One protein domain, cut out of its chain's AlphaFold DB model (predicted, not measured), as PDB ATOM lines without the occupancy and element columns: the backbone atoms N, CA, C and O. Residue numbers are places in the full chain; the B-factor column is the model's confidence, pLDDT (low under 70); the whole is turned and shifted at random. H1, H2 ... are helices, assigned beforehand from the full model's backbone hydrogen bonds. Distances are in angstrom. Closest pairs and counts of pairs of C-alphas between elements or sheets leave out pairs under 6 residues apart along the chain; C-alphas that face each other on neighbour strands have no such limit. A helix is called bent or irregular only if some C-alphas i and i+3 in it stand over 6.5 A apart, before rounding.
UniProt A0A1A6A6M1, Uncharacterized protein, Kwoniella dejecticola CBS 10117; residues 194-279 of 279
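AT A GLANCE: This is residues 194 to 279 of the 279 residues of an uncharacterized protein of Kwoniella dejecticola CBS 10117 (UniProt A0A1A6A6M1). One long helix, H4, runs most of the length of the domain, and three shorter helices pack on it: H2 and H3 lie crosswise on different sides of its earlier part, and the short H1 packs farther along. The long link of residues 233 to 252 lies at the end of the body where H4 begins, while residues 272 to 279 stick out at the other end and add to the length. The printed part has 86 residues with four named helices, in the order H1, H2, H3, H4, and no named strand; the class is all helix. The whole is compact, with a radius of gyration of the C-alphas of 13.4 A, yet elongated, spanning 46 by 27 by 20 A.

HOW THE PARTS SIT: H1, residues 194 to 198, touches H4, residues 253 to 276, which meets it with residues 263 to 270 alone; the closest C-alphas, of Asp 198 and His 267, are 5.2 A apart. H1 and H3, residues 221 to 232, only just touch, with 3 pairs of C-alphas within 8 A; the closest are those of Leu 196 and Tyr 221, at 6.1 A. H2, residues 206 to 213, is apart from both H1 and H3. It touches H4, which meets it with residues 255 to 259 alone, about perpendicular at 82 degrees; the closest C-alphas, of Asp 208 and Leu 259, are 5.0 A apart. H3 touches residues 253 to 264 of H4, about perpendicular at 74 degrees, with the C-alphas of Leu 224 and Ala 260 closest at 4.9 A. H4 is the hub, touching three other helices. Every O i to N i+4 pair is within hydrogen-bond range in H2 and H3; H4 has 17 of 20, and H1 has 0 of 1 but 2 of 2 O i to N i+3 pairs.

IN THESE COORDINATES: H1 begins at C-alpha 194, at (55.165, 22.614, -40.646), and is 8.0 A long. H2 is 10.6 A long and H3 16.1 A, beginning at C-alpha 221, at (47.573, 21.137, -40.837). H4 is 34.4 A long and ends at C-alpha 276, at (58.075, 40.730, -48.463). It has a kink of 31 degrees near residue 260 and is irregular, with C-alphas 255 and 258 7.1 A apart.

THE WHOLE: The two C-alphas farthest apart, of Asn 249 and Glu 279, are 46.1 A from each other. Residues 272 to 279, of which 272 to 276 belong to H4, stand free; the body without them spans 30 by 26 by 21 A. The link from H3 to H4 is long, and the other two are short. The printed part has no cut. Its mean pLDDT is 90.3, with residues 277 to 279 under 70.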
ATOM      1  N   GLY A 194      55.551  21.981 -39.391       91.06
ATOM      2  CA  GLY A 194      55.165  22.614 -40.646       91.06
ATOM      3  C   GLY A 194      54.356  23.904 -40.441       91.06
ATOM      4  O   GLY A 194      54.702  24.707 -39.569       91.06
ATOM      5  N   PRO A 195      53.283  24.116 -41.224       93.56
ATOM      6  CA  PRO A 195      52.443  25.315 -41.154       93.56
ATOM      7  C   PRO A 195      51.857  25.631 -39.771       93.56
ATOM      8  O   PRO A 195      51.626  26.796 -39.459       93.56
ATOM      9  N   LEU A 196      51.646  24.629 -38.909       94.12
ATOM     10  CA  LEU A 196      51.086  24.852 -37.570       94.12
ATOM     11  C   LEU A 196      52.020  25.669 -36.675       94.12
ATOM     12  O   LEU A 196      51.542  26.346 -35.762       94.12
ATOM     13  N   ARG A 197      53.333  25.655 -36.939       94.88
ATOM     14  CA  ARG A 197      54.310  26.473 -36.201       94.88
ATOM     15  C   ARG A 197      54.142  27.972 -36.438       94.88
ATOM     16  O   ARG A 197      54.605  28.753 -35.617       94.88
ATOM     17  N   ASP A 198      53.472  28.373 -37.518       93.62
ATOM     18  CA  ASP A 198      53.183  29.783 -37.798       93.62
ATOM     19  C   ASP A 198      52.037  30.338 -36.919       93.62
ATOM     20  O   ASP A 198      51.790  31.544 -36.910       93.62
ATOM     21  N   THR A 199      51.343  29.476 -36.165       94.38
ATOM     22  CA  THR A 199      50.177  29.848 -35.351       94.38
ATOM     23  C   THR A 199      50.558  30.758 -34.186       94.38
ATOM     24  O   THR A 199      51.402  30.423 -33.355       94.38
ATOM     25  N   GLN A 200      49.872  31.894 -34.063       93.06
ATOM     26  CA  GLN A 200      50.087  32.854 -32.984       93.06
ATOM     27  C   GLN A 200      49.179  32.534 -31.796       93.06
ATOM     28  O   GLN A 200      48.138  33.161 -31.582       93.06
ATOM     29  N   THR A 201      49.603  31.570 -30.980       93.38
ATOM     30  CA  THR A 201      48.805  31.030 -29.869       93.38
ATOM     31  C   THR A 201      48.397  32.059 -28.808       93.38
ATOM     32  O   THR A 201      47.362  31.909 -28.165       93.38
ATOM     33  N   ARG A 202      49.129  33.174 -28.675       90.56
ATOM     34  CA  ARG A 202      48.742  34.320 -27.825       90.56
ATOM     35  C   ARG A 202      47.355  34.894 -28.149       90.56
ATOM     36  O   ARG A 202      46.752  35.543 -27.294       90.56
ATOM     37  N   PHE A 203      46.862  34.676 -29.370       91.31
ATOM     38  CA  PHE A 203      45.548  35.121 -29.838       91.31
ATOM     39  C   PHE A 203      44.461  34.048 -29.746       91.31
ATOM     40  O   PHE A 203      43.332  34.300 -30.177       91.31
ATOM     41  N   PHE A 204      44.772  32.881 -29.178       93.31
ATOM     42  CA  PHE A 204      43.772  31.857 -28.917       93.31
ATOM     43  C   PHE A 204      42.698  32.378 -27.969       93.31
ATOM     44  O   PHE A 204      42.960  32.955 -26.905       93.31
ATOM     45  N   ARG A 205      41.460  32.156 -28.392       90.75
ATOM     46  CA  ARG A 205      40.240  32.388 -27.635       90.75
ATOM     47  C   ARG A 205      39.815  31.091 -26.962       90.75
ATOM     48  O   ARG A 205      40.305  30.012 -27.273       90.75
ATOM     49  N   GLU A 206      38.826  31.193 -26.084       91.25
ATOM     50  CA  GLU A 206      38.265  30.041 -25.374       91.25
ATOM     51  C   GLU A 206      37.883  28.878 -26.303       91.25
ATOM     52  O   GLU A 206      38.245  27.738 -26.035       91.25
ATOM     53  N   LYS A 207      37.238  29.174 -27.439       91.94
ATOM     54  CA  LYS A 207      36.864  28.161 -28.440       91.94
ATOM     55  C   LYS A 207      38.069  27.482 -29.094       91.94
ATOM     56  O   LYS A 207      37.981  26.310 -29.450       91.94
ATOM     57  N   ASP A 208      39.184  28.197 -29.234       94.06
ATOM     58  CA  ASP A 208      40.420  27.637 -29.780       94.06
ATOM     59  C   ASP A 208      41.028  26.664 -28.762       94.06
ATOM     60  O   ASP A 208      41.354  25.539 -29.126       94.06
ATOM     61  N   TYR A 209      41.072  27.028 -27.472       94.31
ATOM     62  CA  TYR A 209      41.507  26.111 -26.409       94.31
ATOM     63  C   TYR A 209      40.601  24.881 -26.311       94.31
ATOM     64  O   TYR A 209      41.104  23.769 -26.246       94.31
ATOM     65  N   GLN A 210      39.276  25.049 -26.359       93.31
ATOM     66  CA  GLN A 210      38.330  23.925 -26.361       93.31
ATOM     67  C   GLN A 210      38.560  22.985 -27.550       93.31
ATOM     68  O   GLN A 210      38.545  21.769 -27.381       93.31
ATOM     69  N   SER A 211      38.831  23.548 -28.730       94.12
ATOM     70  CA  SER A 211      39.197  22.770 -29.915       94.12
ATOM     71  C   SER A 211      40.523  22.038 -29.709       94.12
ATOM     72  O   SER A 211      40.617  20.864 -30.012       94.12
ATOM     73  N   VAL A 212      41.543  22.679 -29.137       95.06
ATOM     74  CA  VAL A 212      42.823  22.020 -28.817       95.06
ATOM     75  C   VAL A 212      42.630  20.865 -27.827       95.06
ATOM     76  O   VAL A 212      43.221  19.806 -28.003       95.06
ATOM     77  N   LEU A 213      41.760  21.025 -26.827       95.44
ATOM     78  CA  LEU A 213      41.500  20.000 -25.812       95.44
ATOM     79  C   LEU A 213      40.783  18.753 -26.331       95.44
ATOM     80  O   LEU A 213      40.833  17.721 -25.665       95.44
ATOM     81  N   GLY A 214      40.124  18.824 -27.486       93.88
ATOM     82  CA  GLY A 214      39.524  17.641 -28.099       93.88
ATOM     83  C   GLY A 214      40.505  16.815 -28.933       93.88
ATOM     84  O   GLY A 214      40.075  15.890 -29.610       93.88
ATOM     85  N   PHE A 215      41.802  17.125 -28.914       95.88
ATOM     86  CA  PHE A 215      42.833  16.372 -29.624       95.88
ATOM     87  C   PHE A 215      43.730  15.586 -28.661       95.88
ATOM     88  O   PHE A 215      44.369  16.159 -27.779       95.88
ATOM     89  N   THR A 216      43.850  14.272 -28.867       95.00
ATOM     90  CA  THR A 216      44.778  13.419 -28.096       95.00
ATOM     91  C   THR A 216      46.239  13.591 -28.502       95.00
ATOM     92  O   THR A 216      47.132  13.265 -27.727       95.00
ATOM     93  N   GLN A 217      46.483  14.108 -29.702       94.31
ATOM     94  CA  GLN A 217      47.803  14.357 -30.273       94.31
ATOM     95  C   GLN A 217      47.764  15.633 -31.127       94.31
ATOM     96  O   GLN A 217      46.669  16.055 -31.509       94.31
ATOM     97  N   PRO A 218      48.915  16.232 -31.475       94.50
ATOM     98  CA  PRO A 218      48.948  17.411 -32.333       94.50
ATOM     99  C   PRO A 218      48.145  17.195 -33.631       94.50
ATOM    100  O   PRO A 218      48.324  16.166 -34.290       94.50
ATOM    101  N   PRO A 219      47.256  18.130 -34.019       94.94
ATOM    102  CA  PRO A 219      46.468  17.987 -35.238       94.94
ATOM    103  C   PRO A 219      47.349  18.091 -36.487       94.94
ATOM    104  O   PRO A 219      48.427  18.680 -36.456       94.94
ATOM    105  N   SER A 220      46.863  17.582 -37.618       94.12
ATOM    106  CA  SER A 220      47.478  17.817 -38.930       94.12
ATOM    107  C   SER A 220      47.016  19.152 -39.515       94.12
ATOM    108  O   SER A 220      45.824  19.468 -39.497       94.12
ATOM    109  N   TYR A 221      47.940  19.919 -40.108       95.38
ATOM    110  CA  TYR A 221      47.573  21.137 -40.837       95.38
ATOM    111  C   TYR A 221      46.601  20.836 -41.982       95.38
ATOM    112  O   TYR A 221      45.645  21.575 -42.172       95.38
ATOM    113  N   THR A 222      46.820  19.750 -42.727       95.25
ATOM    114  CA  THR A 222      46.004  19.394 -43.897       95.25
ATOM    115  C   THR A 222      44.563  19.057 -43.514       95.25
ATOM    116  O   THR A 222      43.629  19.428 -44.231       95.25
ATOM    117  N   ASP A 223      44.368  18.413 -42.363       94.62
ATOM    118  CA  ASP A 223      43.033  18.097 -41.847       94.62
ATOM    119  C   ASP A 223      42.296  19.394 -41.476       94.62
ATOM    120  O   ASP A 223      41.157  19.623 -41.888       94.62
ATOM    121  N   LEU A 224      42.977  20.297 -40.762       95.56
ATOM    122  CA  LEU A 224      42.417  21.592 -40.370       95.56
ATOM    123  C   LEU A 224      42.194  22.526 -41.567       95.56
ATOM    124  O   LEU A 224      41.178  23.215 -41.624       95.56
ATOM    125  N   GLU A 225      43.081  22.524 -42.561       95.38
ATOM    126  CA  GLU A 225      42.903  23.278 -43.803       95.38
ATOM    127  C   GLU A 225      41.667  22.787 -44.570       95.38
ATOM    128  O   GLU A 225      40.905  23.595 -45.103       95.38
ATOM    129  N   SER A 226      41.427  21.475 -44.587       94.56
ATOM    130  CA  SER A 226      40.245  20.891 -45.230       94.56
ATOM    131  C   SER A 226      38.949  21.357 -44.554       94.56
ATOM    132  O   SER A 226      37.985  21.699 -45.241       94.56
ATOM    133  N   ILE A 227      38.942  21.460 -43.219       95.00
ATOM    134  CA  ILE A 227      37.822  22.025 -42.445       95.00
ATOM    135  C   ILE A 227      37.636  23.514 -42.740       95.00
ATOM    136  O   ILE A 227      36.505  23.961 -42.952       95.00
ATOM    137  N   TYR A 228      38.727  24.285 -42.791       95.06
ATOM    138  CA  TYR A 228      38.681  25.701 -43.155       95.06
ATOM    139  C   TYR A 228      38.031  25.899 -44.531       95.06
ATOM    140  O   TYR A 228      37.048  26.632 -44.641       95.06
ATOM    141  N   ARG A 229      38.521  25.190 -45.558       94.38
ATOM    142  CA  ARG A 229      38.004  25.275 -46.934       94.38
ATOM    143  C   ARG A 229      36.558  24.803 -47.033       94.38
ATOM    144  O   ARG A 229      35.770  25.392 -47.765       94.38
ATOM    145  N   TRP A 230      36.185  23.754 -46.303       94.25
ATOM    146  CA  TRP A 230      34.795  23.310 -46.239       94.25
ATOM    147  C   TRP A 230      33.886  24.412 -45.686       94.25
ATOM    148  O   TRP A 230      32.842  24.700 -46.272       94.25
ATOM    149  N   ASN A 231      34.297  25.090 -44.611       93.88
ATOM    150  CA  ASN A 231      33.532  26.202 -44.055       93.88
ATOM    151  C   ASN A 231      33.503  27.431 -44.983       93.88
ATOM    152  O   ASN A 231      32.445  28.040 -45.133       93.88
ATOM    153  N   GLU A 232      34.623  27.776 -45.623       93.44
ATOM    154  CA  GLU A 232      34.718  28.874 -46.597       93.44
ATOM    155  C   GLU A 232      33.776  28.661 -47.793       93.44
ATOM    156  O   GLU A 232      33.072  29.580 -48.206       93.44
ATOM    157  N   ASN A 233      33.662  27.422 -48.275       91.12
ATOM    158  CA  ASN A 233      32.760  27.042 -49.365       91.12
ATOM    159  C   ASN A 233      31.293  26.875 -48.925       91.12
ATOM    160  O   ASN A 233      30.510  26.197 -49.590       91.12
ATOM    161  N   GLY A 234      30.897  27.450 -47.786       89.69
ATOM    162  CA  GLY A 234      29.520  27.382 -47.294       89.69
ATOM    163  C   GLY A 234      29.086  25.978 -46.867       89.69
ATOM    164  O   GLY A 234      27.896  25.673 -46.914       89.69
ATOM    165  N   ARG A 235      30.035  25.128 -46.452       86.88
ATOM    166  CA  ARG A 235      29.809  23.752 -45.972       86.88
ATOM    167  C   ARG A 235      29.196  22.819 -47.015       86.88
ATOM    168  O   ARG A 235      28.460  21.891 -46.679       86.88
ATOM    169  N   GLN A 236      29.508  23.057 -48.286       83.25
ATOM    170  CA  GLN A 236      29.084  22.189 -49.382       83.25
ATOM    171  C   GLN A 236      29.715  20.792 -49.269       83.25
ATOM    172  O   GLN A 236      30.854  20.640 -48.832       83.25
ATOM    173  N   SER A 237      28.949  19.766 -49.650       74.19
ATOM    174  CA  SER A 237      29.376  18.364 -49.596       74.19
ATOM    175  C   SER A 237      30.493  18.045 -50.602       74.19
ATOM    176  O   SER A 237      30.469  18.575 -51.714       74.19
ATOM    177  N   PRO A 238      31.397  17.101 -50.278       81.81
ATOM    178  CA  PRO A 238      31.386  16.258 -49.078       81.81
ATOM    179  C   PRO A 238      31.962  16.951 -47.832       81.81
ATOM    180  O   PRO A 238      32.909  17.729 -47.917       81.81
ATOM    181  N   CYS A 239      31.387  16.638 -46.665       85.25
ATOM    182  CA  CYS A 239      31.955  17.008 -45.366       85.25
ATOM    183  C   CYS A 239      33.353  16.370 -45.223       85.25
ATOM    184  O   CYS A 239      33.494  15.191 -45.570       85.25
ATOM    185  N   PRO A 240      34.381  17.104 -44.756       91.31
ATOM    186  CA  PRO A 240      35.706  16.537 -44.543       91.31
ATOM    187  C   PRO A 240      35.668  15.432 -43.483       91.31
ATOM    188  O   PRO A 240      34.781  15.390 -42.633       91.31
ATOM    189  N   ALA A 241      36.643  14.527 -43.533       90.81
ATOM    190  CA  ALA A 241      36.803  13.528 -42.487       90.81
ATOM    191  C   ALA A 241      37.205  14.202 -41.158       90.81
ATOM    192  O   ALA A 241      37.897  15.226 -41.182       90.81
ATOM    193  N   PRO A 242      36.813  13.633 -40.003       91.69
ATOM    194  CA  PRO A 242      37.325  14.077 -38.717       91.69
ATOM    195  C   PRO A 242      38.859  14.020 -38.684       91.69
ATOM    196  O   PRO A 242      39.430  13.023 -39.134       91.69
ATOM    197  N   PRO A 243      39.530  15.054 -38.149       93.94
ATOM    198  CA  PRO A 243      40.981  15.060 -38.035       93.94
ATOM    199  C   PRO A 243      41.510  13.910 -37.179       93.94
ATOM    200  O   PRO A 243      40.856  13.451 -36.238       93.94
ATOM    201  N   THR A 244      42.736  13.481 -37.462       90.75
ATOM    202  CA  THR A 244      43.367  12.398 -36.695       90.75
ATOM    203  C   THR A 244      43.524  12.792 -35.221       90.75
ATOM    204  O   THR A 244      44.014  13.875 -34.910       90.75
ATOM    205  N   GLY A 245      43.122  11.907 -34.304       89.50
ATOM    206  CA  GLY A 245      43.211  12.148 -32.859       89.50
ATOM    207  C   GLY A 245      42.125  13.063 -32.285       89.50
ATOM    208  O   GLY A 245      42.172  13.372 -31.097       89.50
ATOM    209  N   TRP A 246      41.145  13.488 -33.092       94.31
ATOM    210  CA  TRP A 246      39.980  14.231 -32.615       94.31
ATOM    211  C   TRP A 246      39.024  13.322 -31.828       94.31
ATOM    212  O   TRP A 246      38.587  12.285 -32.324       94.31
ATOM    213  N   THR A 247      38.673  13.725 -30.608       92.00
ATOM    214  CA  THR A 247      37.759  13.004 -29.706       92.00
ATOM    215  C   THR A 247      36.374  13.633 -29.622       92.00
ATOM    216  O   THR A 247      35.510  13.112 -28.915       92.00
ATOM    217  N   GLY A 248      36.158  14.782 -30.264       84.56
ATOM    218  CA  GLY A 248      34.839  15.404 -30.327       84.56
ATOM    219  C   GLY A 248      33.887  14.636 -31.242       84.56
ATOM    220  O   GLY A 248      34.262  13.672 -31.908       84.56
ATOM    221  N   ASN A 249      32.629  15.075 -31.288       84.50
ATOM    222  CA  ASN A 249      31.635  14.449 -32.151       84.50
ATOM    223  C   ASN A 249      32.072  14.560 -33.624       84.50
ATOM    224  O   ASN A 249      32.312  15.665 -34.116       84.50
ATOM    225  N   SER A 250      32.159  13.423 -34.322       78.62
ATOM    226  CA  SER A 250      32.515  13.358 -35.744       78.62
ATOM    227  C   SER A 250      31.550  14.146 -36.628       78.62
ATOM    228  O   SER A 250      31.949  14.632 -37.683       78.62
ATOM    229  N   ASP A 251      30.308  14.310 -36.173       76.75
ATOM    230  CA  ASP A 251      29.264  15.034 -36.893       76.75
ATOM    231  C   ASP A 251      29.299  16.551 -36.621       76.75
ATOM    232  O   ASP A 251      28.611  17.315 -37.297       76.75
ATOM    233  N   ASP A 252      30.113  17.013 -35.659       83.75
ATOM    234  CA  ASP A 252      30.241  18.427 -35.278       83.75
ATOM    235  C   ASP A 252      31.649  18.988 -35.539       83.75
ATOM    236  O   ASP A 252      32.332  19.519 -34.658       83.75
ATOM    237  N   LEU A 253      32.077  18.934 -36.802       89.69
ATOM    238  CA  LEU A 253      33.293  19.625 -37.251       89.69
ATOM    239  C   LEU A 253      33.151  21.154 -37.232       89.69
ATOM    240  O   LEU A 253      34.144  21.871 -37.352       89.69
ATOM    241  N   ALA A 254      31.934  21.681 -37.049       88.19
ATOM    242  CA  ALA A 254      31.710  23.118 -36.922       88.19
ATOM    243  C   ALA A 254      32.391  23.692 -35.668       88.19
ATOM    244  O   ALA A 254      32.816  24.849 -35.685       88.19
ATOM    245  N   SER A 255      32.546  22.879 -34.618       90.50
ATOM    246  CA  SER A 255      33.305  23.230 -33.414       90.50
ATOM    247  C   SER A 255      34.786  23.535 -33.692       90.50
ATOM    248  O   SER A 255      35.348  24.405 -33.030       90.50
ATOM    249  N   LEU A 256      35.386  22.914 -34.717       94.38
ATOM    250  CA  LEU A 256      36.792  23.085 -35.110       94.38
ATOM    251  C   LEU A 256      37.042  24.268 -36.051       94.38
ATOM    252  O   LEU A 256      38.190  24.672 -36.244       94.38
ATOM    253  N   VAL A 257      35.988  24.845 -36.634       93.38
ATOM    254  CA  VAL A 257      36.100  25.960 -37.587       93.38
ATOM    255  C   VAL A 257      36.888  27.150 -37.018       93.38
ATOM    256  O   VAL A 257      37.770  27.630 -37.727       93.38
ATOM    257  N   PRO A 258      36.655  27.630 -35.777       93.38
ATOM    258  CA  PRO A 258      37.429  28.742 -35.222       93.38
ATOM    259  C   PRO A 258      38.942  28.482 -35.224       93.38
ATOM    260  O   PRO A 258      39.704  29.325 -35.709       93.38
ATOM    261  N   LEU A 259      39.353  27.291 -34.775       95.19
ATOM    262  CA  LEU A 259      40.755  26.885 -34.719       95.19
ATOM    263  C   LEU A 259      41.348  26.749 -36.131       95.19
ATOM    264  O   LEU A 259      42.411  27.304 -36.410       95.19
ATOM    265  N   ALA A 260      40.639  26.071 -37.037       95.75
ATOM    266  CA  ALA A 260      41.050  25.891 -38.429       95.75
ATOM    267  C   ALA A 260      41.239  27.232 -39.158       95.75
ATOM    268  O   ALA A 260      42.258  27.461 -39.810       95.75
ATOM    269  N   THR A 261      40.284  28.153 -38.998       94.56
ATOM    270  CA  THR A 261      40.353  29.501 -39.566       94.56
ATOM    271  C   THR A 261      41.539  30.289 -39.018       94.56
ATOM    272  O   THR A 261      42.254  30.918 -39.796       94.56
ATOM    273  N   ARG A 262      41.784  30.247 -37.702       94.94
ATOM    274  CA  ARG A 262      42.934  30.923 -37.082       94.94
ATOM    275  C   ARG A 262      44.252  30.429 -37.666       94.94
ATOM    276  O   ARG A 262      45.046  31.241 -38.131       94.94
ATOM    277  N   ILE A 263      44.453  29.114 -37.659       95.62
ATOM    278  CA  ILE A 263      45.680  28.473 -38.142       95.62
ATOM    279  C   ILE A 263      45.929  28.820 -39.609       95.62
ATOM    280  O   ILE A 263      47.047  29.181 -39.974       95.62
ATOM    281  N   HIS A 264      44.888  28.769 -40.446       95.50
ATOM    282  CA  HIS A 264      45.018  29.120 -41.855       95.50
ATOM    283  C   HIS A 264      45.433  30.586 -42.043       95.50
ATOM    284  O   HIS A 264      46.385  30.863 -42.772       95.50
ATOM    285  N   PHE A 265      44.775  31.530 -41.359       95.06
ATOM    286  CA  PHE A 265      45.127  32.949 -41.458       95.06
ATOM    287  C   PHE A 265      46.542  33.247 -40.967       95.06
ATOM    288  O   PHE A 265      47.267  33.988 -41.631       95.06
ATOM    289  N   ASP A 266      46.943  32.673 -39.833       94.50
ATOM    290  CA  ASP A 266      48.277  32.884 -39.272       94.50
ATOM    291  C   ASP A 266      49.360  32.338 -40.219       94.50
ATOM    292  O   ASP A 266      50.362  33.014 -40.475       94.50
ATOM    293  N   HIS A 267      49.118  31.174 -40.832       95.19
ATOM    294  CA  HIS A 267      50.008  30.613 -41.843       95.19
ATOM    295  C   HIS A 267      50.099  31.495 -43.099       95.19
ATOM    296  O   HIS A 267      51.202  31.853 -43.513       95.19
ATOM    297  N   GLN A 268      48.967  31.913 -43.679       94.31
ATOM    298  CA  GLN A 268      48.953  32.800 -44.854       94.31
ATOM    299  C   GLN A 268      49.665  34.129 -44.573       94.31
ATOM    300  O   GLN A 268      50.441  34.620 -45.394       94.31
ATOM    301  N   HIS A 269      49.453  34.694 -43.383       92.88
ATOM    302  CA  HIS A 269      50.130  35.909 -42.954       92.88
ATOM    303  C   HIS A 269      51.649  35.710 -42.839       92.88
ATOM    304  O   HIS A 269      52.413  36.539 -43.332       92.88
ATOM    305  N   SER A 270      52.094  34.597 -42.244       92.25
ATOM    306  CA  SER A 270      53.516  34.238 -42.155       92.25
ATOM    307  C   SER A 270      54.157  34.106 -43.540       92.25
ATOM    308  O   SER A 270      55.236  34.653 -43.775       92.25
ATOM    309  N   GLN A 271      53.477  33.462 -44.496       92.62
ATOM    310  CA  GLN A 271      53.956  33.349 -45.878       92.62
ATOM    311  C   GLN A 271      54.069  34.715 -46.570       92.62
ATOM    312  O   GLN A 271      55.094  35.012 -47.182       92.62
ATOM    313  N   ALA A 272      53.059  35.578 -46.420       90.19
ATOM    314  CA  ALA A 272      53.068  36.922 -46.996       90.19
ATOM    315  C   ALA A 272      54.163  37.829 -46.405       90.19
ATOM    316  O   ALA A 272      54.697  38.695 -47.094       90.19
ATOM    317  N   MET A 273      54.511  37.647 -45.128       87.44
ATOM    318  CA  MET A 273      55.614  38.381 -44.502       87.44
ATOM    319  C   MET A 273      56.979  37.859 -44.957       87.44
ATOM    320  O   MET A 273      57.886  38.655 -45.198       87.44
ATOM    321  N   LYS A 274      57.123  36.539 -45.134       87.44
ATOM    322  CA  LYS A 274      58.353  35.924 -45.658       87.44
ATOM    323  C   LYS A 274      58.652  36.381 -47.088       87.44
ATOM    324  O   LYS A 274      59.806  36.672 -47.382       87.44
ATOM    325  N   SER A 275      57.638  36.499 -47.947       81.75
ATOM    326  CA  SER A 275      57.827  36.964 -49.329       81.75
ATOM    327  C   SER A 275      58.211  38.443 -49.428       81.75
ATOM    328  O   SER A 275      58.999  38.801 -50.293       81.75
ATOM    329  N   ARG A 276      57.724  39.296 -48.516       80.12
ATOM    330  CA  ARG A 276      58.075  40.730 -48.463       80.12
ATOM    331  C   ARG A 276      59.454  41.022 -47.870       80.12
ATOM    332  O   ARG A 276      60.007  42.076 -48.134       80.12
ATOM    333  N   GLY A 277      59.990  40.128 -47.041       63.22
ATOM    334  CA  GLY A 277      61.327  40.274 -46.450       63.22
ATOM    335  C   GLY A 277      62.476  39.807 -47.350       63.22
ATOM    336  O   GLY A 277      63.621  39.816 -46.904       63.22
ATOM    337  N   GLN A 278      62.177  39.344 -48.568       54.78
ATOM    338  CA  GLN A 278      63.152  38.886 -49.567       54.78
ATOM    339  C   GLN A 278      63.298  39.849 -50.765       54.78
ATOM    340  O   GLN A 278      64.023  39.519 -51.704       54.78
ATOM    341  N   GLU A 279      62.645  41.019 -50.720       44.09
ATOM    342  CA  GLU A 279      62.867  42.167 -51.622       44.09
ATOM    343  C   GLU A 279      63.830  43.183 -50.989       44.09
ATOM    344  O   GLU A 279      64.663  43.741 -51.740       44.09
TER     345      GLU A 279